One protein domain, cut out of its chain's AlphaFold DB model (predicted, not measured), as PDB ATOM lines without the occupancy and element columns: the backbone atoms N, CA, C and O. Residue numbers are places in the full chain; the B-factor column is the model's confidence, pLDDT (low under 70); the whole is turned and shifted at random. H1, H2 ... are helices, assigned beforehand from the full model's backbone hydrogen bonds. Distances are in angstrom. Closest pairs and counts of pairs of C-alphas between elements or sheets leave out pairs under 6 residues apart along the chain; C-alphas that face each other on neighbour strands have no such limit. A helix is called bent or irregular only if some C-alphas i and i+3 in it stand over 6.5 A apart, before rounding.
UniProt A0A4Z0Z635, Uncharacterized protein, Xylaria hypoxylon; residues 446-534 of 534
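What this domain is: This is residues 446 to 534 of the 534 residues of an uncharacterized protein of Xylaria hypoxylon (UniProt A0A4Z0Z635). A loose, flat assembly of helices: H3 and H2 make a helical hairpin, H1 and H5 cross each other near its open end, and H4 lies far off to one side, between two links and touching no helix. Residues 493 to 499 and 505 to 510 stick out on the side of H4, and residues 529 to 534, the end of the chain, stick out on the side of H5. The printed part has 89 residues with five named helices, H1 to H5 in that order, and no named strand; the class is all helix. The radius of gyration of the C-alphas is 15.7 A, and the C-alphas span 44 by 40 by 20 A.

How they stand to each other: H3, residues 472 to 486, has its centre nearest to the mean of the C-alphas, at 7.2 A. It touches H2, residues 460 to 467, with residues 475 to 479 alone; the closest C-alphas are those of Cys 465 and Val 475, 6.7 A apart. The two form a hairpin, at a shallow tilt of 15 degrees, opposite ways. H3 only just touches H1, residues 448 to 457, with 3 pairs of C-alphas within 8 A and with residue 486 alone; the closest C-alphas are those of Ser 448 and Ile 486, 5.4 A apart. H1 touches H5, residues 518 to 532, at 73 degrees, only just about perpendicular; the closest C-alphas are those of Ala 451 and Leu 524, 6.4 A apart. H5 is close to H3 but not clearly touching, with the C-alphas of Val 482 and Ala 520 closest at 7.8 A. H4, residues 494 to 504, is apart from H1, H2, H3 and H5. In H1, H3 and H5 every O i to N i+4 pair is within hydrogen-bond range; in H2 3 of 4 are, and in H4 5 of 7.

Where its parts are: H1 begins at C-alpha 448 (45.503, -40.750, -5.435) and is 14.2 A long. H2 is 12.9 A long and irregular, with C-alphas 464 and 467 7.1 A apart. H3 measures 21.3 A and ends at C-alpha 486 (44.249, -35.913, -7.464). H4 is 14.8 A long and irregular, with C-alphas 495 and 498 7.5 A apart. H5 measures 21.2 A and ends at C-alpha 532 (62.298, -44.497, -9.258).

The domain as a whole: The two C-alphas farthest apart are those of His 506 and Leu 534, 48.2 A. The printed part has no cut. The links H1 to H2 and H2 to H3 are tight, H3 to H4 is short, and H4 to H5, residues 505 to 517, is long. The mean pLDDT of the printed part is 77.1, with residues 490 to 511 and 530 to 534 under 70.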
ATOM      1  N   GLY A 446      43.162 -45.710  -5.055       81.19
ATOM      2  CA  GLY A 446      44.323 -46.099  -5.859       81.19
ATOM      3  C   GLY A 446      45.551 -45.214  -5.618       81.19
ATOM      4  O   GLY A 446      45.949 -44.989  -4.476       81.19
ATOM      5  N   ASN A 447      46.163 -44.717  -6.698       82.50
ATOM      6  CA  ASN A 447      47.384 -43.900  -6.631       82.50
ATOM      7  C   ASN A 447      47.160 -42.512  -6.010       82.50
ATOM      8  O   ASN A 447      48.097 -41.915  -5.480       82.50
ATOM      9  N   SER A 448      45.915 -42.038  -6.003       86.31
ATOM     10  CA  SER A 448      45.503 -40.750  -5.435       86.31
ATOM     11  C   SER A 448      45.877 -40.625  -3.953       86.31
ATOM     12  O   SER A 448      46.297 -39.560  -3.504       86.31
ATOM     13  N   VAL A 449      45.819 -41.734  -3.198       87.25
ATOM     14  CA  VAL A 449      46.220 -41.784  -1.778       87.25
ATOM     15  C   VAL A 449      47.677 -41.377  -1.585       87.25
ATOM     16  O   VAL A 449      48.002 -40.664  -0.639       87.25
ATOM     17  N   TRP A 450      48.562 -41.847  -2.463       87.38
ATOM     18  CA  TRP A 450      50.000 -41.628  -2.333       87.38
ATOM     19  C   TRP A 450      50.386 -40.207  -2.732       87.38
ATOM     20  O   TRP A 450      51.192 -39.590  -2.040       87.38
ATOM     21  N   ALA A 451      49.742 -39.657  -3.766       88.69
ATOM     22  CA  ALA A 451      49.864 -38.245  -4.127       88.69
ATOM     23  C   ALA A 451      49.373 -37.329  -2.991       88.69
ATOM     24  O   ALA A 451      50.049 -36.374  -2.608       88.69
ATOM     25  N   PHE A 452      48.233 -37.666  -2.381       90.88
ATOM     26  CA  PHE A 452      47.705 -36.941  -1.227       90.88
ATOM     27  C   PHE A 452      48.649 -37.014  -0.014       90.88
ATOM     28  O   PHE A 452      48.944 -35.991   0.606       90.88
ATOM     29  N   HIS A 453      49.195 -38.198   0.285       91.88
ATOM     30  CA  HIS A 453      50.212 -38.376   1.327       91.88
ATOM     31  C   HIS A 453      51.474 -37.549   1.062       91.88
ATOM     32  O   HIS A 453      52.004 -36.935   1.985       91.88
ATOM     33  N   ALA A 454      51.953 -37.494  -0.184       91.12
ATOM     34  CA  ALA A 454      53.139 -36.720  -0.545       91.12
ATOM     35  C   ALA A 454      52.960 -35.223  -0.238       91.12
ATOM     36  O   ALA A 454      53.850 -34.608   0.358       91.12
ATOM     37  N   LEU A 455      51.789 -34.667  -0.563       91.56
ATOM     38  CA  LEU A 455      51.435 -33.279  -0.254       91.56
ATOM     39  C   LEU A 455      51.303 -33.027   1.253       91.56
ATOM     40  O   LEU A 455      51.787 -32.007   1.743       91.56
ATOM     41  N   LEU A 456      50.708 -33.964   2.004       91.75
ATOM     42  CA  LEU A 456      50.641 -33.888   3.469       91.75
ATOM     43  C   LEU A 456      52.038 -33.920   4.102       91.75
ATOM     44  O   LEU A 456      52.351 -33.090   4.953       91.75
ATOM     45  N   ARG A 457      52.897 -34.846   3.661       90.69
ATOM     46  CA  ARG A 457      54.262 -35.030   4.172       90.69
ATOM     47  C   ARG A 457      55.130 -33.793   3.957       90.69
ATOM     48  O   ARG A 457      55.918 -33.453   4.833       90.69
ATOM     49  N   LYS A 458      55.013 -33.140   2.798       90.69
ATOM     50  CA  LYS A 458      55.767 -31.919   2.474       90.69
ATOM     51  C   LYS A 458      55.157 -30.647   3.072       90.69
ATOM     52  O   LYS A 458      55.762 -29.595   2.941       90.69
ATOM     53  N   GLY A 459      54.001 -30.733   3.735       91.56
ATOM     54  CA  GLY A 459      53.361 -29.584   4.374       91.56
ATOM     55  C   GLY A 459      52.637 -28.640   3.410       91.56
ATOM     56  O   GLY A 459      52.241 -27.558   3.827       91.56
ATOM     57  N   TYR A 460      52.389 -29.047   2.160       93.50
ATOM     58  CA  TYR A 460      51.753 -28.198   1.145       93.50
ATOM     59  C   TYR A 460      50.399 -27.638   1.611       93.50
ATOM     60  O   TYR A 460      50.136 -26.443   1.507       93.50
ATOM     61  N   PHE A 461      49.547 -28.487   2.196       91.88
ATOM     62  CA  PHE A 461      48.252 -28.045   2.724       91.88
ATOM     63  C   PHE A 461      48.387 -27.123   3.940       91.88
ATOM     64  O   PHE A 461      47.521 -26.285   4.162       91.88
ATOM     65  N   HIS A 462      49.460 -27.255   4.724       92.19
ATOM     66  CA  HIS A 462      49.705 -26.368   5.858       92.19
ATOM     67  C   HIS A 462      50.071 -24.957   5.383       92.19
ATOM     68  O   HIS A 462      49.556 -23.982   5.921       92.19
ATOM     69  N   GLU A 463      50.902 -24.853   4.344       91.44
ATOM     70  CA  GLU A 463      51.246 -23.571   3.721       91.44
ATOM     71  C   GLU A 463      50.041 -22.943   3.013       91.44
ATOM     72  O   GLU A 463      49.769 -21.761   3.207       91.44
ATOM     73  N   LEU A 464      49.272 -23.740   2.263       89.44
ATOM     74  CA  LEU A 464      48.083 -23.270   1.550       89.44
ATOM     75  C   LEU A 464      46.995 -22.749   2.502       89.44
ATOM     76  O   LEU A 464      46.367 -21.730   2.227       89.44
ATOM     77  N   CYS A 465      46.768 -23.432   3.627       90.88
ATOM     78  CA  CYS A 465      45.726 -23.068   4.586       90.88
ATOM     79  C   CYS A 465      46.151 -21.981   5.587       90.88
ATOM     80  O   CYS A 465      45.361 -21.640   6.466       90.88
ATOM     81  N   LYS A 466      47.363 -21.424   5.483       90.06
ATOM     82  CA  LYS A 466      47.856 -20.396   6.413       90.06
ATOM     83  C   LYS A 466      46.984 -19.137   6.416       90.06
ATOM     84  O   LYS A 466      46.747 -18.561   7.472       90.06
ATOM     85  N   ASP A 467      46.464 -18.771   5.247       82.75
ATOM     86  CA  ASP A 467      45.652 -17.569   5.045       82.75
ATOM     87  C   ASP A 467      44.148 -17.877   4.955       82.75
ATOM     88  O   ASP A 467      43.379 -17.047   4.471       82.75
ATOM     89  N   ILE A 468      43.697 -19.056   5.406       86.62
ATOM     90  CA  ILE A 468      42.301 -19.495   5.232       86.62
ATOM     91  C   ILE A 468      41.285 -18.557   5.902       86.62
ATOM     92  O   ILE A 468      40.177 -18.383   5.400       86.62
ATOM     93  N   GLU A 469      41.680 -17.920   7.007       83.00
ATOM     94  CA  GLU A 469      40.850 -16.963   7.747       83.00
ATOM     95  C   GLU A 469      40.845 -15.563   7.111       83.00
ATOM     96  O   GLU A 469      39.924 -14.785   7.345       83.00
ATOM     97  N   ILE A 470      41.853 -15.241   6.293       83.25
ATOM     98  CA  ILE A 470      42.039 -13.916   5.682       83.25
ATOM     99  C   ILE A 470      41.483 -13.900   4.253       83.25
ATOM    100  O   ILE A 470      40.780 -12.971   3.868       83.25
ATOM    101  N   ASN A 471      41.774 -14.941   3.473       82.56
ATOM    102  CA  ASN A 471      41.460 -15.054   2.051       82.56
ATOM    103  C   ASN A 471      40.774 -16.396   1.761       82.56
ATOM    104  O   ASN A 471      41.333 -17.295   1.134       82.56
ATOM    105  N   LEU A 472      39.529 -16.514   2.220       87.69
ATOM    106  CA  LEU A 472      38.785 -17.772   2.236       87.69
ATOM    107  C   LEU A 472      38.490 -18.333   0.834       87.69
ATOM    108  O   LEU A 472      38.739 -19.508   0.576       87.69
ATOM    109  N   GLU A 473      37.986 -17.503  -0.078       85.56
ATOM    110  CA  GLU A 473      37.611 -17.912  -1.442       85.56
ATOM    111  C   GLU A 473      38.779 -18.475  -2.274       85.56
ATOM    112  O   GLU A 473      38.691 -19.614  -2.739       85.56
ATOM    113  N   PRO A 474      39.913 -17.764  -2.451       86.81
ATOM    114  CA  PRO A 474      41.003 -18.277  -3.283       86.81
ATOM    115  C   PRO A 474      41.647 -19.540  -2.694       86.81
ATOM    116  O   PRO A 474      42.040 -20.435  -3.450       86.81
ATOM    117  N   VAL A 475      41.714 -19.654  -1.361       89.12
ATOM    118  CA  VAL A 475      42.228 -20.853  -0.685       89.12
ATOM    119  C   VAL A 475      41.306 -22.045  -0.946       89.12
ATOM    120  O   VAL A 475      41.795 -23.090  -1.373       89.12
ATOM    121  N   HIS A 476      39.984 -21.895  -0.794       89.75
ATOM    122  CA  HIS A 476      39.026 -22.969  -1.085       89.75
ATOM    123  C   HIS A 476      39.055 -23.402  -2.549       89.75
ATOM    124  O   HIS A 476      39.103 -24.602  -2.818       89.75
ATOM    125  N   VAL A 477      39.086 -22.457  -3.493       89.31
ATOM    126  CA  VAL A 477      39.173 -22.767  -4.930       89.31
ATOM    127  C   VAL A 477      40.449 -23.552  -5.240       89.31
ATOM    128  O   VAL A 477      40.396 -24.568  -5.932       89.31
ATOM    129  N   THR A 478      41.589 -23.141  -4.682       89.06
ATOM    130  CA  THR A 478      42.866 -23.846  -4.879       89.06
ATOM    131  C   THR A 478      42.846 -25.239  -4.247       89.06
ATOM    132  O   THR A 478      43.344 -26.197  -4.835       89.06
ATOM    133  N   LEU A 479      42.236 -25.381  -3.070       90.38
ATOM    134  CA  LEU A 479      42.118 -26.654  -2.362       90.38
ATOM    135  C   LEU A 479      41.198 -27.622  -3.122       90.38
ATOM    136  O   LEU A 479      41.569 -28.777  -3.339       90.38
ATOM    137  N   MET A 480      40.055 -27.137  -3.617       89.38
ATOM    138  CA  MET A 480      39.168 -27.891  -4.506       89.38
ATOM    139  C   MET A 480      39.881 -28.314  -5.787       89.38
ATOM    140  O   MET A 480      39.761 -29.468  -6.190       89.38
ATOM    141  N   LEU A 481      40.650 -27.422  -6.413       88.75
ATOM    142  CA  LEU A 481      41.408 -27.720  -7.627       88.75
ATOM    143  C   LEU A 481      42.448 -28.820  -7.390       88.75
ATOM    144  O   LEU A 481      42.523 -29.775  -8.159       88.75
ATOM    145  N   VAL A 482      43.221 -28.731  -6.307       88.75
ATOM    146  CA  VAL A 482      44.224 -29.750  -5.972       88.75
ATOM    147  C   VAL A 482      43.547 -31.088  -5.667       88.75
ATOM    148  O   VAL A 482      43.934 -32.103  -6.242       88.75
ATOM    149  N   LEU A 483      42.500 -31.112  -4.839       89.25
ATOM    150  CA  LEU A 483      41.800 -32.357  -4.508       89.25
ATOM    151  C   LEU A 483      41.115 -32.991  -5.725       89.25
ATOM    152  O   LEU A 483      41.272 -34.187  -5.928       89.25
ATOM    153  N   SER A 484      40.430 -32.214  -6.564       86.31
ATOM    154  CA  SER A 484      39.793 -32.711  -7.800       86.31
ATOM    155  C   SER A 484      40.793 -33.125  -8.882       86.31
ATOM    156  O   SER A 484      40.482 -33.941  -9.745       86.31
ATOM    157  N   SER A 485      42.015 -32.589  -8.852       83.19
ATOM    158  CA  SER A 485      43.079 -33.040  -9.752       83.19
ATOM    159  C   SER A 485      43.666 -34.395  -9.343       83.19
ATOM    160  O   SER A 485      44.099 -35.158 -10.209       83.19
ATOM    161  N   ILE A 486      43.675 -34.690  -8.038       84.75
ATOM    162  CA  ILE A 486      44.249 -35.913  -7.464       84.75
ATOM    163  C   ILE A 486      43.201 -37.021  -7.389       84.75
ATOM    164  O   ILE A 486      43.505 -38.166  -7.706       84.75
ATOM    165  N   PHE A 487      41.976 -36.690  -6.981       82.88
ATOM    166  CA  PHE A 487      40.864 -37.621  -6.837       82.88
ATOM    167  C   PHE A 487      39.895 -37.496  -8.015       82.88
ATOM    168  O   PHE A 487      39.539 -36.399  -8.421       82.88
ATOM    169  N   GLU A 488      39.449 -38.641  -8.543       71.56
ATOM    170  CA  GLU A 488      38.356 -38.738  -9.530       71.56
ATOM    171  C   GLU A 488      38.572 -37.972 -10.853       71.56
ATOM    172  O   GLU A 488      37.619 -37.642 -11.561       71.56
ATOM    173  N   ARG A 489      39.830 -37.747 -11.259       70.94
ATOM    174  CA  ARG A 489      40.149 -37.120 -12.550       70.94
ATOM    175  C   ARG A 489      39.686 -37.991 -13.722       70.94
ATOM    176  O   ARG A 489      40.197 -39.091 -13.935       70.94
ATOM    177  N   GLN A 490      38.781 -37.459 -14.539       66.69
ATOM    178  CA  GLN A 490      38.335 -38.092 -15.781       66.69
ATOM    179  C   GLN A 490      39.086 -37.506 -16.985       66.69
ATOM    180  O   GLN A 490      39.268 -36.293 -17.093       66.69
ATOM    181  N   SER A 491      39.564 -38.366 -17.888       60.38
ATOM    182  CA  SER A 491      40.257 -37.937 -19.109       60.38
ATOM    183  C   SER A 491      39.249 -37.664 -20.224       60.38
ATOM    184  O   SER A 491      38.616 -38.597 -20.710       60.38
ATOM    185  N   CYS A 492      39.151 -36.417 -20.684       56.06
ATOM    186  CA  CYS A 492      38.405 -36.073 -21.899       56.06
ATOM    187  C   CYS A 492      39.207 -36.480 -23.147       56.06
ATOM    188  O   CYS A 492      40.427 -36.284 -23.197       56.06
ATOM    189  N   LYS A 493      38.550 -37.041 -24.168       51.50
ATOM    190  CA  LYS A 493      39.209 -37.422 -25.427       51.50
ATOM    191  C   LYS A 493      39.283 -36.199 -26.353       51.50
ATOM    192  O   LYS A 493      38.421 -35.329 -26.342       51.50
ATOM    193  N   ARG A 494      40.303 -36.124 -27.225       45.81
ATOM    194  CA  ARG A 494      40.436 -35.029 -28.221       45.81
ATOM    195  C   ARG A 494      39.279 -34.977 -29.234       45.81
ATOM    196  O   ARG A 494      39.060 -33.937 -29.845       45.81
ATOM    197  N   SER A 495      38.538 -36.074 -29.394       45.59
ATOM    198  CA  SER A 495      37.301 -36.156 -30.183       45.59
ATOM    199  C   SER A 495      36.166 -35.283 -29.641       45.59
ATOM    200  O   SER A 495      35.224 -34.989 -30.373       45.59
ATOM    201  N   ASP A 496      36.269 -34.826 -28.392       52.38
ATOM    202  CA  ASP A 496      35.204 -34.109 -27.696       52.38
ATOM    203  C   ASP A 496      35.224 -32.602 -27.973       52.38
ATOM    204  O   ASP A 496      34.376 -31.894 -27.454       52.38
ATOM    205  N   LEU A 497      36.128 -32.070 -28.809       51.94
ATOM    206  CA  LEU A 497      36.244 -30.619 -29.057       51.94
ATOM    207  C   LEU A 497      34.921 -29.958 -29.496       51.94
ATOM    208  O   LEU A 497      34.633 -28.838 -29.086       51.94
ATOM    209  N   LYS A 498      34.073 -30.666 -30.256       51.75
ATOM    210  CA  LYS A 498      32.731 -30.180 -30.635       51.75
ATOM    211  C   LYS A 498      31.713 -30.248 -29.480       51.75
ATOM    212  O   LYS A 498      30.869 -29.366 -29.369       51.75
ATOM    213  N   PHE A 499      31.794 -31.271 -28.620       53.03
ATOM    214  CA  PHE A 499      30.993 -31.383 -27.388       53.03
ATOM    215  C   PHE A 499      31.396 -30.300 -26.377       53.03
ATOM    216  O   PHE A 499      30.551 -29.646 -25.779       53.03
ATOM    217  N   VAL A 500      32.697 -30.051 -26.275       54.44
ATOM    218  CA  VAL A 500      33.336 -28.995 -25.496       54.44
ATOM    219  C   VAL A 500      32.852 -27.622 -25.942       54.44
ATOM    220  O   VAL A 500      32.367 -26.858 -25.118       54.44
ATOM    221  N   ASP A 501      32.882 -27.318 -27.238       57.03
ATOM    222  CA  ASP A 501      32.417 -26.020 -27.736       57.03
ATOM    223  C   ASP A 501      30.911 -25.784 -27.521       57.03
ATOM    224  O   ASP A 501      30.519 -24.661 -27.209       57.03
ATOM    225  N   ASN A 502      30.067 -26.813 -27.660       56.69
ATOM    226  CA  ASN A 502      28.610 -26.663 -27.575       56.69
ATOM    227  C   ASN A 502      28.056 -26.770 -26.143       56.69
ATOM    228  O   ASN A 502      27.161 -26.013 -25.786       56.69
ATOM    229  N   ALA A 503      28.565 -27.679 -25.306       54.38
ATOM    230  CA  ALA A 503      28.068 -27.869 -23.941       54.38
ATOM    231  C   ALA A 503      28.713 -26.901 -22.930       54.38
ATOM    232  O   ALA A 503      28.064 -26.505 -21.963       54.38
ATOM    233  N   ILE A 504      29.971 -26.489 -23.149       56.75
ATOM    234  CA  ILE A 504      30.738 -25.693 -22.171       56.75
ATOM    235  C   ILE A 504      30.527 -24.190 -22.368       56.75
ATOM    236  O   ILE A 504      30.502 -23.456 -21.388       56.75
ATOM    237  N   LYS A 505      30.272 -23.702 -23.594       59.56
ATOM    238  CA  LYS A 505      29.943 -22.274 -23.813       59.56
ATOM    239  C   LYS A 505      28.665 -21.825 -23.104       59.56
ATOM    240  O   LYS A 505      28.517 -20.639 -22.821       59.56
ATOM    241  N   HIS A 506      27.748 -22.752 -22.838       57.38
ATOM    242  CA  HIS A 506      26.478 -22.469 -22.173       57.38
ATOM    243  C   HIS A 506      26.485 -22.791 -20.674       57.38
ATOM    244  O   HIS A 506      25.525 -22.443 -19.988       57.38
ATOM    245  N   SER A 507      27.537 -23.430 -20.148       56.09
ATOM    246  CA  SER A 507      27.627 -23.741 -18.723       56.09
ATOM    247  C   SER A 507      28.368 -22.632 -17.972       56.09
ATOM    248  O   SER A 507      29.395 -22.120 -18.404       56.09
ATOM    249  N   SER A 508      27.843 -22.246 -16.811       62.75
ATOM    250  CA  SER A 508      28.502 -21.299 -15.898       62.75
ATOM    251  C   SER A 508      29.616 -21.950 -15.065       62.75
ATOM    252  O   SER A 508      30.234 -21.283 -14.237       62.75
ATOM    253  N   SER A 509      29.839 -23.255 -15.236       66.81
ATOM    254  CA  SER A 509      30.742 -24.066 -14.420       66.81
ATOM    255  C   SER A 509      32.060 -24.310 -15.145       66.81
ATOM    256  O   SER A 509      32.084 -24.580 -16.344       66.81
ATOM    257  N   VAL A 510      33.172 -24.285 -14.409       65.56
ATOM    258  CA  VAL A 510      34.487 -24.661 -14.941       65.56
ATOM    259  C   VAL A 510      34.510 -26.174 -15.176       65.56
ATOM    260  O   VAL A 510      34.595 -26.952 -14.232       65.56
ATOM    261  N   VAL A 511      34.398 -26.591 -16.440       68.00
ATOM    262  CA  VAL A 511      34.360 -28.015 -16.834       68.00
ATOM    263  C   VAL A 511      35.765 -28.606 -16.977       68.00
ATOM    264  O   VAL A 511      35.980 -29.781 -16.685       68.00
ATOM    265  N   PHE A 512      36.743 -27.792 -17.385       73.56
ATOM    266  CA  PHE A 512      38.141 -28.207 -17.455       73.56
ATOM    267  C   PHE A 512      38.909 -27.761 -16.230       73.56
ATOM    268  O   PHE A 512      39.018 -26.566 -15.957       73.56
ATOM    269  N   LEU A 513      39.496 -28.735 -15.545       73.75
ATOM    270  CA  LEU A 513      40.398 -28.459 -14.442       73.75
ATOM    271  C   LEU A 513      41.577 -27.606 -14.943       73.75
ATOM    272  O   LEU A 513      42.249 -28.011 -15.900       73.75
ATOM    273  N   PRO A 514      41.842 -26.445 -14.316       80.88
ATOM    274  CA  PRO A 514      43.039 -25.669 -14.608       80.88
ATOM    275  C   PRO A 514      44.300 -26.481 -14.261       80.88
ATOM    276  O   PRO A 514      44.216 -27.497 -13.560       80.88
ATOM    277  N   PRO A 515      45.485 -26.061 -14.740       83.44
ATOM    278  CA  PRO A 515      46.726 -26.732 -14.378       83.44
ATOM    279  C   PRO A 515      46.926 -26.736 -12.858       83.44
ATOM    280  O   PRO A 515      46.577 -25.779 -12.164       83.44
ATOM    281  N   LEU A 516      47.506 -27.828 -12.355       84.94
ATOM    282  CA  LEU A 516      47.928 -27.937 -10.960       84.94
ATOM    283  C   LEU A 516      48.882 -26.782 -10.600       84.94
ATOM    284  O   LEU A 516      49.747 -26.465 -11.421       84.94
ATOM    285  N   PRO A 517      48.784 -26.207  -9.387       90.00
ATOM    286  CA  PRO A 517      49.716 -25.185  -8.927       90.00
ATOM    287  C   PRO A 517      51.154 -25.705  -8.976       90.00
ATOM    288  O   PRO A 517      51.407 -26.856  -8.608       90.00
ATOM    289  N   ASP A 518      52.096 -24.857  -9.391       89.31
ATOM    290  CA  ASP A 518      53.489 -25.268  -9.614       89.31
ATOM    291  C   ASP A 518      54.123 -25.882  -8.359       89.31
ATOM    292  O   ASP A 518      54.772 -26.923  -8.448       89.31
ATOM    293  N   ALA A 519      53.829 -25.330  -7.176       88.44
ATOM    294  CA  ALA A 519      54.293 -25.867  -5.896       88.44
ATOM    295  C   ALA A 519      53.774 -27.294  -5.618       88.44
ATOM    296  O   ALA A 519      54.526 -28.160  -5.171       88.44
ATOM    297  N   ALA A 520      52.503 -27.579  -5.929       86.00
ATOM    298  CA  ALA A 520      51.953 -28.930  -5.792       86.00
ATOM    299  C   ALA A 520      52.584 -29.889  -6.813       86.00
ATOM    300  O   ALA A 520      52.922 -31.027  -6.485       86.00
ATOM    301  N   LYS A 521      52.772 -29.424  -8.051       87.81
ATOM    302  CA  LYS A 521      53.377 -30.204  -9.134       87.81
ATOM    303  C   LYS A 521      54.828 -30.581  -8.831       87.81
ATOM    304  O   LYS A 521      55.213 -31.724  -9.077       87.81
ATOM    305  N   GLU A 522      55.607 -29.657  -8.275       89.62
ATOM    306  CA  GLU A 522      56.988 -29.893  -7.852       89.62
ATOM    307  C   GLU A 522      57.059 -30.951  -6.746       89.62
ATOM    308  O   GLU A 522      57.838 -31.901  -6.849       89.62
ATOM    309  N   VAL A 523      56.180 -30.865  -5.740       87.75
ATOM    310  CA  VAL A 523      56.086 -31.879  -4.680       87.75
ATOM    311  C   VAL A 523      55.787 -33.262  -5.258       87.75
ATOM    312  O   VAL A 523      56.468 -34.226  -4.898       87.75
ATOM    313  N   LEU A 524      54.820 -33.373  -6.171       86.25
ATOM    314  CA  LEU A 524      54.471 -34.651  -6.798       86.25
ATOM    315  C   LEU A 524      55.611 -35.193  -7.672       86.25
ATOM    316  O   LEU A 524      55.975 -36.356  -7.541       86.25
ATOM    317  N   SER A 525      56.253 -34.342  -8.476       84.88
ATOM    318  CA  SER A 525      57.400 -34.746  -9.306       84.88
ATOM    319  C   SER A 525      58.596 -35.197  -8.459       84.88
ATOM    320  O   SER A 525      59.296 -36.139  -8.826       84.88
ATOM    321  N   SER A 526      58.816 -34.568  -7.298       83.56
ATOM    322  CA  SER A 526      59.851 -34.998  -6.351       83.56
ATOM    323  C   SER A 526      59.546 -36.371  -5.740       83.56
ATOM    324  O   SER A 526      60.448 -37.183  -5.557       83.56
ATOM    325  N   HIS A 527      58.270 -36.659  -5.464       82.69
ATOM    326  CA  HIS A 527      57.837 -37.951  -4.930       82.69
ATOM    327  C   HIS A 527      57.960 -39.076  -5.965       82.69
ATOM    328  O   HIS A 527      58.393 -40.173  -5.614       82.69
ATOM    329  N   ASP A 528      57.675 -38.793  -7.237       78.19
ATOM    330  CA  ASP A 528      57.886 -39.750  -8.326       78.19
ATOM    331  C   ASP A 528      59.377 -40.083  -8.502       78.19
ATOM    332  O   ASP A 528      59.740 -41.245  -8.693       78.19
ATOM    333  N   ALA A 529      60.265 -39.092  -8.366       74.88
ATOM    334  CA  ALA A 529      61.710 -39.321  -8.390       74.88
ATOM    335  C   ALA A 529      62.178 -40.201  -7.213       74.88
ATOM    336  O   ALA A 529      62.963 -41.129  -7.423       74.88
ATOM    337  N   ASP A 530      61.645 -39.977  -6.004       67.44
ATOM    338  CA  ASP A 530      61.904 -40.831  -4.832       67.44
ATOM    339  C   ASP A 530      61.481 -42.295  -5.082       67.44
ATOM    340  O   ASP A 530      62.080 -43.217  -4.524       67.44
ATOM    341  N   PHE A 531      60.444 -42.520  -5.901       63.56
ATOM    342  CA  PHE A 531      59.935 -43.851  -6.242       63.56
ATOM    343  C   PHE A 531      60.823 -44.593  -7.254       63.56
ATOM    344  O   PHE A 531      60.977 -45.802  -7.138       63.56
ATOM    345  N   VAL A 532      61.428 -43.893  -8.222       52.56
ATOM    346  CA  VAL A 532      62.298 -44.497  -9.258       52.56
ATOM    347  C   VAL A 532      63.670 -44.915  -8.705       52.56
ATOM    348  O   VAL A 532      64.329 -45.786  -9.267       52.56
ATOM    349  N   CYS A 533      64.109 -44.323  -7.591       38.44
ATOM    350  CA  CYS A 533      65.370 -44.672  -6.925       38.44
ATOM    351  C   CYS A 533      65.283 -45.893  -5.980       38.44
ATOM    352  O   CYS A 533      66.254 -46.187  -5.274       38.44
ATOM    353  N   LEU A 534      64.133 -46.571  -5.929       38.97
ATOM    354  CA  LEU A 534      63.837 -47.765  -5.123       38.97
ATOM    355  C   LEU A 534      63.719 -49.002  -6.017       38.97
ATOM    356  O   LEU A 534      64.193 -50.070  -5.565       38.97
TER     357      LEU A 534